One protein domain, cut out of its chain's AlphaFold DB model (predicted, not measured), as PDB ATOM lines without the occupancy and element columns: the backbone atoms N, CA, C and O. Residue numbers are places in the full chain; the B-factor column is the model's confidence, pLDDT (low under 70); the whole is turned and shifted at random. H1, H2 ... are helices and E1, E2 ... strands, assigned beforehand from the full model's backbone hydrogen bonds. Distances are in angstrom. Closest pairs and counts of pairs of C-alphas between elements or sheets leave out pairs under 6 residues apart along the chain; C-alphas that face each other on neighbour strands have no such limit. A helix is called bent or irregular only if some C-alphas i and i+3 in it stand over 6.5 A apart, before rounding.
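This is residues 28 to 159 of the 251 residues of the protein "Hypothetical protein" of Symbiodinium sp. KB8 (UniProt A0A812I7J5). The short helix H3 lies near the middle, crossed by the long helix H7, with H4 beside H3 at a shallow tilt; from one side of the domain to the other come H1, the two-stranded hairpin E1 and E2, H3 and H7. The small helices H5 and H6 lie at one end of the longest axis, and H8 with the last stretch, residues 147 to 159, at the other. The printed part has 132 residues, with eight named helices and two named strands in the order H1, E1, E2, H2, H3, H4, H5, H6, H7, H8; the sheet, E1 - E2, is antiparallel and the class is mostly helix. It is compact, with a radius of gyration of the C-alphas of 14.7 A and spans of 43 by 34 by 22 A.

H1, residues 28 to 35, begins with C-alpha 28 at (229.877, 253.331, 269.313). E1 is residues 46 to 50, 13.1 A long, and E2 residues 65 to 69, 13.9 A. H2 is residues 70 to 75, H3 residues 79 to 85, and H4 residues 88 to 98, 15.1 A. H5 is residues 102 to 106, and H6 residues 108 to 111, irregular, with C-alphas 108 and 111 7.3 A apart. H7, residues 114 to 127, is 20.3 A long and begins with C-alpha 114 at (257.199, 251.773, 269.637). H8 is residues 143 to 146, ending with C-alpha 146 at (251.266, 240.027, 242.722).

The closest C-alphas of H1 and E1 are those of Gln 31 and Val 48, 6.0 A. E1 and E2 form a hairpin, with N 47 and O 68 at 2.8 A and N 66 and O 49 at 2.9 A, within hydrogen-bond range. The closest C-alphas of E1 and H2 are those of Glu 47 and Arg 70, 5.1 A. H3 touches H7, closest at the C-alphas of Leu 81 and Gly 121, 4.3 A, about perpendicular at 71 degrees, only just more than steep. H3 and H4 are close but not clearly touching, closest at the C-alphas of Val 83 and Ala 91, 5.2 A, at a shallow tilt of 27 degrees, opposite ways. H5 and H6 are close but not clearly touching, closest at the C-alphas of Phe 104 and Lys 110, 6.1 A. H7 and H8 are apart. Every O i to N i+4 pair is within hydrogen-bond range in H1, H2, H3, H4 and H7; in H5 it is 0 of 1, with 2 of 2 O i to N i+3 pairs within range, and H6 and H8 are too short for an O i to N i+4 pair.

The two C-alphas farthest apart are those of Pro 102 and Asp 147, 44.0 A. The printed part has no cut. The links E1 to E2, 14 residues, and H7 to H8, 15 residues, are long. Residues 151 to 152 pair antiparallel with residues 158 to 159. The mean pLDDT of the printed part is 80.0; it is under 70 in residues 37 to 46, 70 to 77, 107 and 154 to 155.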
ATOM      1  N   GLU A  28     230.799 253.517 270.426       72.19
ATOM      2  CA  GLU A  28     229.877 253.331 269.313       72.19
ATOM      3  C   GLU A  28     229.459 254.679 268.707       72.19
ATOM      4  O   GLU A  28     229.508 254.874 267.491       72.19
ATOM      5  N   LYS A  29     229.127 255.659 269.556       73.06
ATOM      6  CA  LYS A  29     228.752 257.012 269.114       73.06
ATOM      7  C   LYS A  29     229.922 257.725 268.445       73.06
ATOM      8  O   LYS A  29     229.745 258.385 267.418       73.06
ATOM      9  N   PHE A  30     231.129 257.555 268.982       72.62
ATOM     10  CA  PHE A  30     232.349 258.077 268.377       72.62
ATOM     11  C   PHE A  30     232.559 257.514 266.961       72.62
ATOM     12  O   PHE A  30     232.723 258.282 266.006       72.62
ATOM     13  N   GLN A  31     232.468 256.193 266.795       73.44
ATOM     14  CA  GLN A  31     232.590 255.543 265.490       73.44
ATOM     15  C   GLN A  31     231.476 255.973 264.522       73.44
ATOM     16  O   GLN A  31     231.765 256.301 263.368       73.44
ATOM     17  N   GLN A  32     230.220 256.053 264.979       75.25
ATOM     18  CA  GLN A  32     229.078 256.517 264.180       75.25
ATOM     19  C   GLN A  32     229.295 257.937 263.636       75.25
ATOM     20  O   GLN A  32     229.038 258.199 262.460       75.25
ATOM     21  N   ARG A  33     229.832 258.855 264.449       73.44
ATOM     22  CA  ARG A  33     230.143 260.229 264.012       73.44
ATOM     23  C   ARG A  33     231.224 260.281 262.937       73.44
ATOM     24  O   ARG A  33     231.178 261.161 262.077       73.44
ATOM     25  N   ILE A  34     232.204 259.382 262.992       72.25
ATOM     26  CA  ILE A  34     233.237 259.275 261.958       72.25
ATOM     27  C   ILE A  34     232.628 258.697 260.678       72.25
ATOM     28  O   ILE A  34     232.801 259.303 259.622       72.25
ATOM     29  N   ARG A  35     231.840 257.616 260.778       73.31
ATOM     30  CA  ARG A  35     231.076 257.025 259.660       73.31
ATOM     31  C   ARG A  35     230.194 258.054 258.950       73.31
ATOM     32  O   ARG A  35     230.239 258.142 257.731       73.31
ATOM     33  N   ALA A  36     229.489 258.906 259.693       72.94
ATOM     34  CA  ALA A  36     228.621 259.945 259.132       72.94
ATOM     35  C   ALA A  36     229.352 261.012 258.288       72.94
ATOM     36  O   ALA A  36     228.716 261.740 257.531       72.94
ATOM     37  N   LYS A  37     230.678 261.138 258.424       69.06
ATOM     38  CA  LYS A  37     231.505 262.081 257.650       69.06
ATOM     39  C   LYS A  37     232.144 261.453 256.413       69.06
ATOM     40  O   LYS A  37     232.884 262.138 255.703       69.06
ATOM     41  N   LEU A  38     231.931 260.161 256.200       66.81
ATOM     42  CA  LEU A  38     232.541 259.393 255.126       66.81
ATOM     43  C   LEU A  38     231.536 259.208 253.993       66.81
ATOM     44  O   LEU A  38     230.330 259.119 254.216       66.81
ATOM     45  N   ASP A  39     232.042 259.167 252.764       66.94
ATOM     46  CA  ASP A  39     231.220 258.863 251.597       66.94
ATOM     47  C   ASP A  39     230.775 257.394 251.660       66.94
ATOM     48  O   ASP A  39     231.592 256.480 251.513       66.94
ATOM     49  N   ALA A  40     229.480 257.179 251.898       63.38
ATOM     50  CA  ALA A  40     228.899 255.858 252.112       63.38
ATOM     51  C   ALA A  40     229.132 254.897 250.932       63.38
ATOM     52  O   ALA A  40     229.248 253.696 251.149       63.38
ATOM     53  N   ASN A  41     229.265 255.405 249.701       64.25
ATOM     54  CA  ASN A  41     229.445 254.558 248.519       64.25
ATOM     55  C   ASN A  41     230.894 254.087 248.340       64.25
ATOM     56  O   ASN A  41     231.135 253.007 247.810       64.25
ATOM     57  N   VAL A  42     231.873 254.887 248.773       61.00
ATOM     58  CA  VAL A  42     233.306 254.572 248.618       61.00
ATOM     59  C   VAL A  42     233.815 253.673 249.754       61.00
ATOM     60  O   VAL A  42     234.798 252.951 249.582       61.00
ATOM     61  N   TYR A  43     233.144 253.707 250.909       64.50
ATOM     62  CA  TYR A  43     233.575 253.050 252.145       64.50
ATOM     63  C   TYR A  43     232.517 252.105 252.736       64.50
ATOM     64  O   TYR A  43     232.546 251.859 253.938       64.50
ATOM     65  N   ALA A  44     231.603 251.576 251.916       65.69
ATOM     66  CA  ALA A  44     230.522 250.686 252.361       65.69
ATOM     67  C   ALA A  44     231.027 249.473 253.170       65.69
ATOM     68  O   ALA A  44     230.437 249.122 254.186       65.69
ATOM     69  N   GLU A  45     232.166 248.903 252.769       64.31
ATOM     70  CA  GLU A  45     232.801 247.745 253.422       64.31
ATOM     71  C   GLU A  45     233.830 248.132 254.502       64.31
ATOM     72  O   GLU A  45     234.540 247.276 255.037       64.31
ATOM     73  N   ALA A  46     233.971 249.427 254.804       68.00
ATOM     74  CA  ALA A  46     234.967 249.917 255.747       68.00
ATOM     75  C   ALA A  46     234.414 250.020 257.173       68.00
ATOM     76  O   ALA A  46     233.369 250.618 257.426       68.00
ATOM     77  N   GLU A  47     235.205 249.566 258.136       74.12
ATOM     78  CA  GLU A  47     235.001 249.811 259.555       74.12
ATOM     79  C   GLU A  47     236.004 250.822 260.106       74.12
ATOM     80  O   GLU A  47     237.127 250.973 259.619       74.12
ATOM     81  N   VAL A  48     235.570 251.540 261.141       75.62
ATOM     82  CA  VAL A  48     236.374 252.524 261.867       75.62
ATOM     83  C   VAL A  48     236.974 251.827 263.076       75.62
ATOM     84  O   VAL A  48     236.234 251.309 263.903       75.62
ATOM     85  N   GLY A  49     238.299 251.836 263.199       77.12
ATOM     86  CA  GLY A  49     239.003 251.246 264.332       77.12
ATOM     87  C   GLY A  49     240.049 252.128 264.968       77.12
ATOM     88  O   GLY A  49     240.320 253.244 264.523       77.12
ATOM     89  N   HIS A  50     240.658 251.578 266.015       81.00
ATOM     90  CA  HIS A  50     241.723 252.219 266.774       81.00
ATOM     91  C   HIS A  50     243.078 251.564 266.503       81.00
ATOM     92  O   HIS A  50     243.175 250.339 266.586       81.00
ATOM     93  N   ILE A  51     244.104 252.371 266.213       86.31
ATOM     94  CA  ILE A  51     245.490 251.932 265.972       86.31
ATOM     95  C   ILE A  51     246.040 251.231 267.213       86.31
ATOM     96  O   ILE A  51     246.570 250.135 267.107       86.31
ATOM     97  N   PHE A  52     245.877 251.848 268.378       83.81
ATOM     98  CA  PHE A  52     246.020 251.197 269.673       83.81
ATOM     99  C   PHE A  52     244.633 250.998 270.257       83.81
ATOM    100  O   PHE A  52     243.866 251.961 270.348       83.81
ATOM    101  N   SER A  53     244.302 249.772 270.652       81.00
ATOM    102  CA  SER A  53     243.016 249.486 271.280       81.00
ATOM    103  C   SER A  53     242.831 250.310 272.558       81.00
ATOM    104  O   SER A  53     243.791 250.581 273.284       81.00
ATOM    105  N   LEU A  54     241.585 250.678 272.880       77.94
ATOM    106  CA  LEU A  54     241.277 251.329 274.159       77.94
ATOM    107  C   LEU A  54     241.673 250.444 275.351       77.94
ATOM    108  O   LEU A  54     241.950 250.951 276.436       77.94
ATOM    109  N   ASP A  55     241.717 249.124 275.162       73.75
ATOM    110  CA  ASP A  55     242.158 248.173 276.181       73.75
ATOM    111  C   ASP A  55     243.646 248.244 276.492       73.75
ATOM    112  O   ASP A  55     244.037 248.031 277.637       73.75
ATOM    113  N   ASN A  56     244.444 248.677 275.522       71.06
ATOM    114  CA  ASN A  56     245.874 248.901 275.681       71.06
ATOM    115  C   ASN A  56     246.228 250.385 275.842       71.06
ATOM    116  O   ASN A  56     247.363 250.791 275.592       71.06
ATOM    117  N   GLY A  57     245.256 251.207 276.248       75.81
ATOM    118  CA  GLY A  57     245.465 252.629 276.490       75.81
ATOM    119  C   GLY A  57     245.419 253.510 275.250       75.81
ATOM    120  O   GLY A  57     245.857 254.652 275.305       75.81
ATOM    121  N   GLY A  58     244.877 253.026 274.134       83.75
ATOM    122  CA  GLY A  58     244.517 253.881 273.013       83.75
ATOM    123  C   GLY A  58     243.598 255.025 273.444       83.75
ATOM    124  O   GLY A  58     242.706 254.852 274.272       83.75
ATOM    125  N   SER A  59     243.811 256.210 272.877       78.69
ATOM    126  CA  SER A  59     242.964 257.379 273.116       78.69
ATOM    127  C   SER A  59     241.835 257.465 272.089       78.69
ATOM    128  O   SER A  59     242.031 257.140 270.915       78.69
ATOM    129  N   ARG A  60     240.666 257.978 272.494       76.69
ATOM    130  CA  ARG A  60     239.573 258.353 271.577       76.69
ATOM    131  C   ARG A  60     239.895 259.674 270.884       76.69
ATOM    132  O   ARG A  60     239.335 260.721 271.192       76.69
ATOM    133  N   CYS A  61     240.868 259.651 269.986       74.19
ATOM    134  CA  CYS A  61     241.277 260.828 269.234       74.19
ATOM    135  C   CYS A  61     241.469 260.492 267.761       74.19
ATOM    136  O   CYS A  61     241.712 259.345 267.382       74.19
ATOM    137  N   ARG A  62     241.413 261.529 266.932       74.81
ATOM    138  CA  ARG A  62     241.674 261.467 265.494       74.81
ATOM    139  C   ARG A  62     242.931 260.688 265.129       74.81
ATOM    140  O   ARG A  62     242.935 259.923 264.166       74.81
ATOM    141  N   GLU A  63     244.005 260.931 265.860       82.19
ATOM    142  CA  GLU A  63     245.332 260.405 265.568       82.19
ATOM    143  C   GLU A  63     245.394 258.896 265.792       82.19
ATOM    144  O   GLU A  63     246.160 258.230 265.103       82.19
ATOM    145  N   ASN A  64     244.562 258.366 266.696       83.94
ATOM    146  CA  ASN A  64     244.456 256.943 266.998       83.94
ATOM    147  C   ASN A  64     243.393 256.226 266.146       83.94
ATOM    148  O   ASN A  64     243.233 255.022 266.290       83.94
ATOM    149  N   VAL A  65     242.679 256.916 265.251       80.38
ATOM    150  CA  VAL A  65     241.670 256.289 264.380       80.38
ATOM    151  C   VAL A  65     242.254 255.881 263.034       80.38
ATOM    152  O   VAL A  65     243.005 256.632 262.406       80.38
ATOM    153  N   PHE A  66     241.838 254.726 262.529       78.56
ATOM    154  CA  PHE A  66     242.068 254.282 261.157       78.56
ATOM    155  C   PHE A  66     240.826 253.577 260.595       78.56
ATOM    156  O   PHE A  66     239.884 253.306 261.336       78.56
ATOM    157  N   MET A  67     240.791 253.374 259.278       74.69
ATOM    158  CA  MET A  67     239.697 252.659 258.619       74.69
ATOM    159  C   MET A  67     240.233 251.522 257.776       74.69
ATOM    160  O   MET A  67     241.289 251.656 257.146       74.69
ATOM    161  N   GLN A  68     239.478 250.438 257.712       73.94
ATOM    162  CA  GLN A  68     239.866 249.267 256.952       73.94
ATOM    163  C   GLN A  68     238.668 248.369 256.654       73.94
ATOM    164  O   GLN A  68     237.613 248.567 257.242       73.94
ATOM    165  N   GLU A  69     238.831 247.395 255.759       70.25
ATOM    166  CA  GLU A  69     237.812 246.375 255.485       70.25
ATOM    167  C   GLU A  69     237.312 245.745 256.795       70.25
ATOM    168  O   GLU A  69     238.114 245.431 257.671       70.25
ATOM    169  N   ARG A  70     235.997 245.546 256.925       67.69
ATOM    170  CA  ARG A  70     235.344 244.936 258.095       67.69
ATOM    171  C   ARG A  70     235.980 243.619 258.549       67.69
ATOM    172  O   ARG A  70     236.291 243.444 259.723       67.69
ATOM    173  N   GLN A  71     236.219 242.688 257.630       62.53
ATOM    174  CA  GLN A  71     236.818 241.393 257.974       62.53
ATOM    175  C   GLN A  71     238.250 241.561 258.493       62.53
ATOM    176  O   GLN A  71     238.630 240.990 259.514       62.53
ATOM    177  N   TRP A  72     239.020 242.436 257.852       63.91
ATOM    178  CA  TRP A  72     240.345 242.831 258.305       63.91
ATOM    179  C   TRP A  72     240.315 243.583 259.651       63.91
ATOM    180  O   TRP A  72     241.166 243.347 260.504       63.91
ATOM    181  N   HIS A  73     239.314 244.428 259.909       64.25
ATOM    182  CA  HIS A  73     239.100 245.085 261.201       64.25
ATOM    183  C   HIS A  73     238.868 244.076 262.324       64.25
ATOM    184  O   HIS A  73     239.507 244.176 263.372       64.25
ATOM    185  N   ASN A  74     238.028 243.077 262.067       55.94
ATOM    186  CA  ASN A  74     237.688 242.030 263.024       55.94
ATOM    187  C   ASN A  74     238.857 241.082 263.328       55.94
ATOM    188  O   ASN A  74     238.892 240.484 264.400       55.94
ATOM    189  N   LEU A  75     239.848 240.969 262.442       51.16
ATOM    190  CA  LEU A  75     241.090 240.243 262.732       51.16
ATOM    191  C   LEU A  75     242.136 241.062 263.479       51.16
ATOM    192  O   LEU A  75     243.002 240.514 264.163       51.16
ATOM    193  N   LEU A  76     242.077 242.382 263.351       52.66
ATOM    194  CA  LEU A  76     243.032 243.308 263.934       52.66
ATOM    195  C   LEU A  76     242.747 243.557 265.424       52.66
ATOM    196  O   LEU A  76     242.769 244.686 265.902       52.66
ATOM    197  N   PHE A  77     242.572 242.506 266.220       55.47
ATOM    198  CA  PHE A  77     242.770 242.636 267.669       55.47
ATOM    199  C   PHE A  77     244.255 242.840 268.035       55.47
ATOM    200  O   PHE A  77     244.561 243.142 269.186       55.47
ATOM    201  N   CYS A  78     245.145 242.759 267.039       72.44
ATOM    202  CA  CYS A  78     246.588 242.927 267.149       72.44
ATOM    203  C   CYS A  78     247.001 244.364 266.786       72.44
ATOM    204  O   CYS A  78     246.967 244.751 265.612       72.44
ATOM    205  N   ASP A  79     247.358 245.184 267.779       79.94
ATOM    206  CA  ASP A  79     247.727 246.588 267.541       79.94
ATOM    207  C   ASP A  79     249.025 246.707 266.718       79.94
ATOM    208  O   ASP A  79     249.178 247.653 265.947       79.94
ATOM    209  N   GLU A  80     249.925 245.723 266.792       85.38
ATOM    210  CA  GLU A  80     251.177 245.676 266.035       85.38
ATOM    211  C   GLU A  80     250.970 245.748 264.516       85.38
ATOM    212  O   GLU A  80     251.647 246.518 263.826       85.38
ATOM    213  N   LEU A  81     249.986 245.015 263.987       85.50
ATOM    214  CA  LEU A  81     249.665 245.007 262.560       85.50
ATOM    215  C   LEU A  81     249.117 246.369 262.124       85.50
ATOM    216  O   LEU A  81     249.471 246.891 261.067       85.50
ATOM    217  N   LYS A  82     248.302 247.005 262.969       85.69
ATOM    218  CA  LYS A  82     247.775 248.348 262.700       85.69
ATOM    219  C   LYS A  82     248.895 249.376 262.697       85.69
ATOM    220  O   LYS A  82     248.986 250.176 261.772       85.69
ATOM    221  N   VAL A  83     249.760 249.329 263.710       88.38
ATOM    222  CA  VAL A  83     250.927 250.204 263.870       88.38
ATOM    223  C   VAL A  83     251.854 250.105 262.664       88.38
ATOM    224  O   VAL A  83     252.310 251.131 262.158       88.38
ATOM    225  N   ALA A  84     252.102 248.892 262.170       90.25
ATOM    226  CA  ALA A  84     252.865 248.695 260.950       90.25
ATOM    227  C   ALA A  84     252.145 249.319 259.742       90.25
ATOM    228  O   ALA A  84     252.746 250.119 259.023       90.25
ATOM    229  N   TYR A  85     250.855 249.021 259.557       89.19
ATOM    230  CA  TYR A  85     250.082 249.390 258.369       89.19
ATOM    231  C   TYR A  85     249.833 250.897 258.201       89.19
ATOM    232  O   TYR A  85     249.953 251.421 257.094       89.19
ATOM    233  N   VAL A  86     249.480 251.621 259.267       86.62
ATOM    234  CA  VAL A  86     248.998 253.019 259.172       86.62
ATOM    235  C   VAL A  86     250.087 254.059 258.891       86.62
ATOM    236  O   VAL A  86     249.780 255.237 258.690       86.62
ATOM    237  N   GLY A  87     251.346 253.629 258.847       85.94
ATOM    238  CA  GLY A  87     252.502 254.473 258.573       85.94
ATOM    239  C   GLY A  87     253.154 255.031 259.836       85.94
ATOM    240  O   GLY A  87     252.498 255.315 260.843       85.94
ATOM    241  N   TRP A  88     254.474 255.217 259.759       87.38
ATOM    242  CA  TRP A  88     255.332 255.502 260.914       87.38
ATOM    243  C   TRP A  88     254.879 256.721 261.723       87.38
ATOM    244  O   TRP A  88     254.643 256.626 262.924       87.38
ATOM    245  N   GLN A  89     254.733 257.873 261.063       88.44
ATOM    246  CA  GLN A  89     254.441 259.143 261.739       88.44
ATOM    247  C   GLN A  89     253.086 259.119 262.453       88.44
ATOM    248  O   GLN A  89     252.950 259.629 263.569       88.44
ATOM    249  N   LYS A  90     252.081 258.503 261.819       87.94
ATOM    250  CA  LYS A  90     250.742 258.394 262.389       87.94
ATOM    251  C   LYS A  90     250.739 257.456 263.589       87.94
ATOM    252  O   LYS A  90     250.284 257.851 264.661       87.94
ATOM    253  N   ALA A  91     251.307 256.262 263.435       90.19
ATOM    254  CA  ALA A  91     251.394 255.294 264.519       90.19
ATOM    255  C   ALA A  91     252.199 255.840 265.710       90.19
ATOM    256  O   ALA A  91     251.792 255.673 266.856       90.19
ATOM    257  N   GLN A  92     253.287 256.572 265.456       92.25
ATOM    258  CA  GLN A  92     254.091 257.188 266.512       92.25
ATOM    259  C   GLN A  92     253.318 258.283 267.263       92.25
ATOM    260  O   GLN A  92     253.476 258.443 268.472       92.25
ATOM    261  N   THR A  93     252.464 259.036 266.566       89.88
ATOM    262  CA  THR A  93     251.593 260.032 267.205       89.88
ATOM    263  C   THR A  93     250.539 259.352 268.079       89.88
ATOM    264  O   THR A  93     250.393 259.723 269.243       89.88
ATOM    265  N   ALA A  94     249.869 258.317 267.560       89.88
ATOM    266  CA  ALA A  94     248.902 257.521 268.313       89.88
ATOM    267  C   ALA A  94     249.533 256.892 269.566       89.88
ATOM    268  O   ALA A  94     248.961 256.969 270.649       89.88
ATOM    269  N   TRP A  95     250.756 256.369 269.444       91.62
ATOM    270  CA  TRP A  95     251.533 255.819 270.557       91.62
ATOM    271  C   TRP A  95     251.775 256.840 271.673       91.62
ATOM    272  O   TRP A  95     251.490 256.569 272.836       91.62
ATOM    273  N   ARG A  96     252.251 258.045 271.330       90.94
ATOM    274  CA  ARG A  96     252.502 259.109 272.321       90.94
ATOM    275  C   ARG A  96     251.234 259.543 273.050       90.94
ATOM    276  O   ARG A  96     251.316 259.968 274.198       90.94
ATOM    277  N   LEU A  97     250.086 259.509 272.376       87.81
ATOM    278  CA  LEU A  97     248.799 259.815 272.999       87.81
ATOM    279  C   LEU A  97     248.328 258.661 273.878       87.81
ATOM    280  O   LEU A  97     247.858 258.912 274.986       87.81
ATOM    281  N   ALA A  98     248.547 257.420 273.443       87.06
ATOM    282  CA  ALA A  98     248.233 256.244 274.236       87.06
ATOM    283  C   ALA A  98     248.999 256.239 275.569       87.06
ATOM    284  O   ALA A  98     248.392 256.073 276.624       87.06
ATOM    285  N   GLN A  99     250.294 256.574 275.543       88.12
ATOM    286  CA  GLN A  99     251.156 256.716 276.730       88.12
ATOM    287  C   GLN A  99     250.655 257.721 277.779       88.12
ATOM    288  O   GLN A  99     251.133 257.712 278.908       88.12
ATOM    289  N   ARG A 100     249.728 258.620 277.427       86.50
ATOM    290  CA  ARG A 100     249.142 259.585 278.371       86.50
ATOM    291  C   ARG A 100     247.942 259.018 279.122       86.50
ATOM    292  O   ARG A 100     247.428 259.680 280.019       86.50
ATOM    293  N   THR A 101     247.470 257.832 278.747       82.12
ATOM    294  CA  THR A 101     246.347 257.179 279.414       82.12
ATOM    295  C   THR A 101     246.859 256.269 280.539       82.12
ATOM    296  O   THR A 101     247.864 255.581 280.363       82.12
ATOM    297  N   PRO A 102     246.169 256.193 281.691       78.19
ATOM    298  CA  PRO A 102     246.541 255.253 282.753       78.19
ATOM    299  C   PRO A 102     246.559 253.796 282.270       78.19
ATOM    300  O   PRO A 102     247.469 253.030 282.586       78.19
ATOM    301  N   LYS A 103     245.592 253.442 281.417       79.31
ATOM    302  CA  LYS A 103     245.377 252.083 280.911       79.31
ATOM    303  C   LYS A 103     246.530 251.569 280.047       79.31
ATOM    304  O   LYS A 103     246.780 250.369 280.008       79.31
ATOM    305  N   PHE A 104     247.300 252.462 279.432       81.19
ATOM    306  CA  PHE A 104     248.515 252.097 278.710       81.19
ATOM    307  C   PHE A 104     249.550 251.402 279.601       81.19
ATOM    308  O   PHE A 104     250.157 250.407 279.207       81.19
ATOM    309  N   HIS A 105     249.725 251.894 280.830       79.25
ATOM    310  CA  HIS A 105     250.691 251.346 281.784       79.25
ATOM    311  C   HIS A 105     250.215 250.041 282.441       79.25
ATOM    312  O   HIS A 105     251.005 249.331 283.067       79.25
ATOM    313  N   GLU A 106     248.940 249.704 282.273       77.12
ATOM    314  CA  GLU A 106     248.333 248.450 282.723       77.12
ATOM    315  C   GLU A 106     248.254 247.409 281.596       77.12
ATOM    316  O   GLU A 106     248.230 246.206 281.872       77.12
ATOM    317  N   GLY A 107     248.252 247.875 280.343       69.31
ATOM    318  CA  GLY A 107     248.144 247.068 279.137       69.31
ATOM    319  C   GLY A 107     249.414 246.299 278.768       69.31
ATOM    320  O   GLY A 107     250.472 246.402 279.396       69.31
ATOM    321  N   CYS A 108     249.302 245.513 277.700       70.75
ATOM    322  CA  CYS A 108     250.380 244.663 277.185       70.75
ATOM    323  C   CYS A 108     251.590 245.450 276.642       70.75
ATOM    324  O   CYS A 108     252.711 244.948 276.670       70.75
ATOM    325  N   TRP A 109     251.390 246.699 276.208       78.50
ATOM    326  CA  TRP A 109     252.439 247.514 275.591       78.50
ATOM    327  C   TRP A 109     253.333 248.247 276.588       78.50
ATOM    328  O   TRP A 109     254.323 248.853 276.184       78.50
ATOM    329  N   LYS A 110     253.039 248.182 277.891       78.81
ATOM    330  CA  LYS A 110     253.754 248.951 278.923       78.81
ATOM    331  C   LYS A 110     255.271 248.716 278.949       78.81
ATOM    332  O   LYS A 110     256.013 249.594 279.377       78.81
ATOM    333  N   THR A 111     255.729 247.530 278.539       82.00
ATOM    334  CA  THR A 111     257.152 247.147 278.501       82.00
ATOM    335  C   THR A 111     257.754 247.197 277.101       82.00
ATOM    336  O   THR A 111     258.942 246.922 276.944       82.00
ATOM    337  N   TRP A 112     256.953 247.519 276.088       85.81
ATOM    338  CA  TRP A 112     257.383 247.546 274.700       85.81
ATOM    339  C   TRP A 112     257.691 248.978 274.267       85.81
ATOM    340  O   TRP A 112     257.014 249.939 274.631       85.81
ATOM    341  N   THR A 113     258.725 249.123 273.452       90.88
ATOM    342  CA  THR A 113     258.992 250.347 272.698       90.88
ATOM    343  C   THR A 113     258.123 250.390 271.444       90.88
ATOM    344  O   THR A 113     257.697 249.358 270.927       90.88
ATOM    345  N   PHE A 114     257.904 251.594 270.909       92.12
ATOM    346  CA  PHE A 114     257.199 251.773 269.637       92.12
ATOM    347  C   PHE A 114     257.811 250.926 268.507       92.12
ATOM    348  O   PHE A 114     257.086 250.284 267.748       92.12
ATOM    349  N   ASP A 115     259.143 250.874 268.440       92.88
ATOM    350  CA  ASP A 115     259.868 250.135 267.407       92.88
ATOM    351  C   ASP A 115     259.663 248.629 267.538       92.88
ATOM    352  O   ASP A 115     259.477 247.961 266.527       92.88
ATOM    353  N   GLN A 116     259.631 248.087 268.761       87.88
ATOM    354  CA  GLN A 116     259.331 246.668 268.982       87.88
ATOM    355  C   GLN A 116     257.932 246.306 268.477       87.88
ATOM    356  O   GLN A 116     257.779 245.320 267.760       87.88
ATOM    357  N   ILE A 117     256.927 247.130 268.787       87.94
ATOM    358  CA  ILE A 117     255.541 246.900 268.349       87.94
ATOM    359  C   ILE A 117     255.460 246.955 266.826       87.94
ATOM    360  O   ILE A 117     254.903 246.065 266.187       87.94
ATOM    361  N   ARG A 118     256.062 247.982 266.221       90.44
ATOM    362  CA  ARG A 118     256.050 248.126 264.768       90.44
ATOM    363  C   ARG A 118     256.801 246.998 264.070       90.44
ATOM    364  O   ARG A 118     256.298 246.474 263.081       90.44
ATOM    365  N   ASN A 119     257.994 246.646 264.543       88.88
ATOM    366  CA  ASN A 119     258.812 245.607 263.926       88.88
ATOM    367  C   ASN A 119     258.111 244.253 263.986       88.88
ATOM    368  O   ASN A 119     258.096 243.562 262.973       88.88
ATOM    369  N   LYS A 120     257.429 243.936 265.095       84.81
ATOM    370  CA  LYS A 120     256.595 242.733 265.187       84.81
ATOM    371  C   LYS A 120     255.527 242.699 264.092       84.81
ATOM    372  O   LYS A 120     255.448 241.731 263.343       84.81
ATOM    373  N   GLY A 121     254.774 243.788 263.927       86.88
ATOM    374  CA  GLY A 121     253.762 243.880 262.872       86.88
ATOM    375  C   GLY A 121     254.345 243.781 261.456       86.88
ATOM    376  O   GLY A 121     253.765 243.131 260.589       86.88
ATOM    377  N   LEU A 122     255.512 244.387 261.208       89.44
ATOM    378  CA  LEU A 122     256.215 244.276 259.924       89.44
ATOM    379  C   LEU A 122     256.679 242.845 259.637       89.44
ATOM    380  O   LEU A 122     256.580 242.390 258.498       89.44
ATOM    381  N   GLU A 123     257.195 242.146 260.646       86.56
ATOM    382  CA  GLU A 123     257.600 240.748 260.534       86.56
ATOM    383  C   GLU A 123     256.405 239.853 260.218       86.56
ATOM    384  O   GLU A 123     256.493 239.021 259.319       86.56
ATOM    385  N   ASP A 124     255.276 240.058 260.891       82.00
ATOM    386  CA  ASP A 124     254.074 239.263 260.655       82.00
ATOM    387  C   ASP A 124     253.480 239.511 259.262       82.00
ATOM    388  O   ASP A 124     253.175 238.552 258.553       82.00
ATOM    389  N   PHE A 125     253.434 240.760 258.786       88.06
ATOM    390  CA  PHE A 125     253.068 241.028 257.389       88.06
ATOM    391  C   PHE A 125     254.032 240.388 256.397       88.06
ATOM    392  O   PHE A 125     253.605 239.836 255.381       88.06
ATOM    393  N   LYS A 126     255.335 240.418 256.689       88.06
ATOM    394  CA  LYS A 126     256.334 239.795 255.822       88.06
ATOM    395  C   LYS A 126     256.096 238.291 255.696       88.06
ATOM    396  O   LYS A 126     256.234 237.774 254.588       88.06
ATOM    397  N   LYS A 127     255.703 237.610 256.779       82.88
ATOM    398  CA  LYS A 127     255.317 236.189 256.747       82.88
ATOM    399  C   LYS A 127     254.105 235.954 255.836       82.88
ATOM    400  O   LYS A 127     254.099 234.995 255.081       82.88
ATOM    401  N   MET A 128     253.144 236.881 255.817       81.19
ATOM    402  CA  MET A 128     251.977 236.837 254.917       81.19
ATOM    403  C   MET A 128     252.320 237.155 253.447       81.19
ATOM    404  O   MET A 128     251.454 237.082 252.574       81.19
ATOM    405  N   GLY A 129     253.569 237.524 253.143       88.75
ATOM    406  CA  GLY A 129     253.973 237.988 251.816       88.75
ATOM    407  C   GLY A 129     253.530 239.423 251.520       88.75
ATOM    408  O   GLY A 129     253.380 239.782 250.353       88.75
ATOM    409  N   LEU A 130     253.317 240.237 252.558       91.88
ATOM    410  CA  LEU A 130     252.931 241.641 252.470       91.88
ATOM    411  C   LEU A 130     254.081 242.542 252.921       91.88
ATOM    412  O   LEU A 130     254.634 242.401 254.010       91.88
ATOM    413  N   TRP A 131     254.451 243.500 252.078       93.88
ATOM    414  CA  TRP A 131     255.460 244.506 252.391       93.88
ATOM    415  C   TRP A 131     254.776 245.830 252.671       93.88
ATOM    416  O   TRP A 131     253.937 246.287 251.898       93.88
ATOM    417  N   VAL A 132     255.141 246.467 253.778       91.38
ATOM    418  CA  VAL A 132     254.533 247.724 254.215       91.38
ATOM    419  C   VAL A 132     255.462 248.892 253.912       91.38
ATOM    420  O   VAL A 132     256.674 248.811 254.118       91.38
ATOM    421  N   ARG A 133     254.897 249.998 253.431       90.12
ATOM    422  CA  ARG A 133     255.648 251.222 253.124       90.12
ATOM    423  C   ARG A 133     255.812 252.090 254.369       90.12
ATOM    424  O   ARG A 133     254.975 252.084 255.265       90.12
ATOM    425  N   GLU A 134     256.842 252.930 254.384       84.25
ATOM    426  CA  GLU A 134     257.096 253.861 255.494       84.25
ATOM    427  C   GLU A 134     255.920 254.824 255.752       84.25
ATOM    428  O   GLU A 134     255.507 255.022 256.898       84.25
ATOM    429  N   GLY A 135     255.329 255.359 254.677       83.88
ATOM    430  CA  GLY A 135     254.145 256.226 254.719       83.88
ATOM    431  C   GLY A 135     252.814 255.498 254.947       83.88
ATOM    432  O   GLY A 135     251.768 256.142 254.918       83.88
ATOM    433  N   GLY A 136     252.847 254.182 255.161       87.50
ATOM    434  CA  GLY A 136     251.674 253.340 255.360       87.50
ATOM    435  C   GLY A 136     251.121 252.699 254.083       87.50
ATOM    436  O   GLY A 136     251.448 253.064 252.942       87.50
ATOM    437  N   GLY A 137     250.260 251.708 254.293       88.12
ATOM    438  CA  GLY A 137     249.738 250.837 253.249       88.12
ATOM    439  C   GLY A 137     250.768 249.834 252.726       88.12
ATOM    440  O   GLY A 137     251.965 249.912 253.023       88.12
ATOM    441  N   PHE A 138     250.292 248.908 251.901       90.19
ATOM    442  CA  PHE A 138     251.134 247.885 251.292       90.19
ATOM    443  C   PHE A 138     251.846 248.386 250.030       90.19
ATOM    444  O   PHE A 138     251.358 249.254 249.301       90.19
ATOM    445  N   ASP A 139     253.030 247.840 249.780       91.62
ATOM    446  CA  ASP A 139     253.750 247.978 248.521       91.62
ATOM    447  C   ASP A 139     253.097 247.071 247.473       91.62
ATOM    448  O   ASP A 139     252.927 245.880 247.714       91.62
ATOM    449  N   GLN A 140     252.765 247.607 246.298       89.62
ATOM    450  CA  GLN A 140     252.136 246.850 245.206       89.62
ATOM    451  C   GLN A 140     252.988 245.666 244.722       89.62
ATOM    452  O   GLN A 140     252.469 244.730 244.127       89.62
ATOM    453  N   ARG A 141     254.297 245.688 244.994       92.56
ATOM    454  CA  ARG A 141     255.234 244.606 244.668       92.56
ATOM    455  C   ARG A 141     255.189 243.447 245.667       92.56
ATOM    456  O   ARG A 141     255.927 242.484 245.487       92.56
ATOM    457  N   SER A 142     254.373 243.544 246.717       92.31
ATOM    458  CA  SER A 142     254.190 242.471 247.697       92.31
ATOM    459  C   SER A 142     253.787 241.168 246.996       92.31
ATOM    460  O   SER A 142     252.857 241.204 246.189       92.31
ATOM    461  N   PRO A 143     254.420 240.023 247.312       90.75
ATOM    462  CA  PRO A 143     254.062 238.727 246.739       90.75
ATOM    463  C   PRO A 143     252.560 238.428 246.779       90.75
ATOM    464  O   PRO A 143     251.996 238.110 245.739       90.75
ATOM    465  N   ALA A 144     251.910 238.651 247.927       88.25
ATOM    466  CA  ALA A 144     250.473 238.419 248.108       88.25
ATOM    467  C   ALA A 144     249.577 239.319 247.240       88.25
ATOM    468  O   ALA A 144     248.412 239.016 247.022       88.25
ATOM    469  N   ILE A 145     250.097 240.450 246.756       89.69
ATOM    470  CA  ILE A 145     249.380 241.319 245.814       89.69
ATOM    471  C   ILE A 145     249.637 240.860 244.377       89.69
ATOM    472  O   ILE A 145     248.720 240.834 243.560       89.69
ATOM    473  N   GLN A 146     250.876 240.478 244.061       91.00
ATOM    474  CA  GLN A 146     251.266 240.027 242.722       91.00
ATOM    475  C   GLN A 146     250.601 238.702 242.324       91.00
ATOM    476  O   GLN A 146     250.276 238.516 241.154       91.00
ATOM    477  N   ASP A 147     250.389 237.798 243.281       88.12
ATOM    478  CA  ASP A 147     249.708 236.516 243.066       88.12
ATOM    479  C   ASP A 147     248.174 236.597 243.212       88.12
ATOM    480  O   ASP A 147     247.481 235.610 242.965       88.12
ATOM    481  N   GLY A 148     247.638 237.776 243.551       82.94
ATOM    482  CA  GLY A 148     246.203 238.049 243.606       82.94
ATOM    483  C   GLY A 148     245.500 237.649 244.907       82.94
ATOM    484  O   GLY A 148     244.280 237.779 244.970       82.94
ATOM    485  N   ARG A 149     246.220 237.205 245.948       83.50
ATOM    486  CA  ARG A 149     245.618 236.905 247.263       83.50
ATOM    487  C   ARG A 149     245.111 238.148 247.997       83.50
ATOM    488  O   ARG A 149     244.166 238.060 248.769       83.50
ATOM    489  N   VAL A 150     245.741 239.299 247.765       84.44
ATOM    490  CA  VAL A 150     245.363 240.597 248.335       84.44
ATOM    491  C   VAL A 150     245.149 241.608 247.220       84.44
ATOM    492  O   VAL A 150     246.037 241.861 246.408       84.44
ATOM    493  N   GLN A 151     243.987 242.258 247.223       81.88
ATOM    494  CA  GLN A 151     243.658 243.321 246.278       81.88
ATOM    495  C   GLN A 151     243.653 244.681 246.976       81.88
ATOM    496  O   GLN A 151     243.079 244.828 248.049       81.88
ATOM    497  N   ILE A 152     244.244 245.702 246.348       83.25
ATOM    498  CA  ILE A 152     244.134 247.093 246.809       83.25
ATOM    499  C   ILE A 152     243.097 247.824 245.955       83.25
ATOM    500  O   ILE A 152     243.301 248.024 244.757       83.25
ATOM    501  N   LEU A 153     241.991 248.238 246.572       75.88
ATOM    502  CA  LEU A 153     240.948 249.024 245.918       75.88
ATOM    503  C   LEU A 153     241.436 250.431 245.542       75.88
ATOM    504  O   LEU A 153     242.409 250.945 246.094       75.88
ATOM    505  N   GLN A 154     240.698 251.112 244.658       68.38
ATOM    506  CA  GLN A 154     240.963 252.518 244.303       68.38
ATOM    507  C   GLN A 154     240.912 253.463 245.515       68.38
ATOM    508  O   GLN A 154     241.624 254.464 245.545       68.38
ATOM    509  N   SER A 155     240.119 253.122 246.534       66.62
ATOM    510  CA  SER A 155     240.070 253.825 247.823       66.62
ATOM    511  C   SER A 155     241.348 253.656 248.661       66.62
ATOM    512  O   SER A 155     241.510 254.328 249.679       66.62
ATOM    513  N   GLY A 156     242.265 252.772 248.252       70.62
ATOM    514  CA  GLY A 156     243.466 252.391 248.994       70.62
ATOM    515  C   GLY A 156     243.228 251.304 250.045       70.62
ATOM    516  O   GLY A 156     244.156 250.960 250.773       70.62
ATOM    517  N   MET A 157     242.006 250.773 250.138       76.25
ATOM    518  CA  MET A 157     241.643 249.713 251.079       76.25
ATOM    519  C   MET A 157     242.124 248.343 250.576       76.25
ATOM    520  O   MET A 157     241.866 248.017 249.415       76.25
ATOM    521  N   PRO A 158     242.810 247.547 251.412       78.56
ATOM    522  CA  PRO A 158     243.160 246.179 251.076       78.56
ATOM    523  C   PRO A 158     241.987 245.230 251.364       78.56
ATOM    524  O   PRO A 158     241.314 245.394 252.378       78.56
ATOM    525  N   ILE A 159     241.786 244.243 250.492       77.56
ATOM    526  CA  ILE A 159     240.842 243.122 250.634       77.56
ATOM    527  C   ILE A 159     241.637 241.813 250.567       77.56
ATOM    528  O   ILE A 159     242.612 241.738 249.815       77.56
TER     529      ILE A 159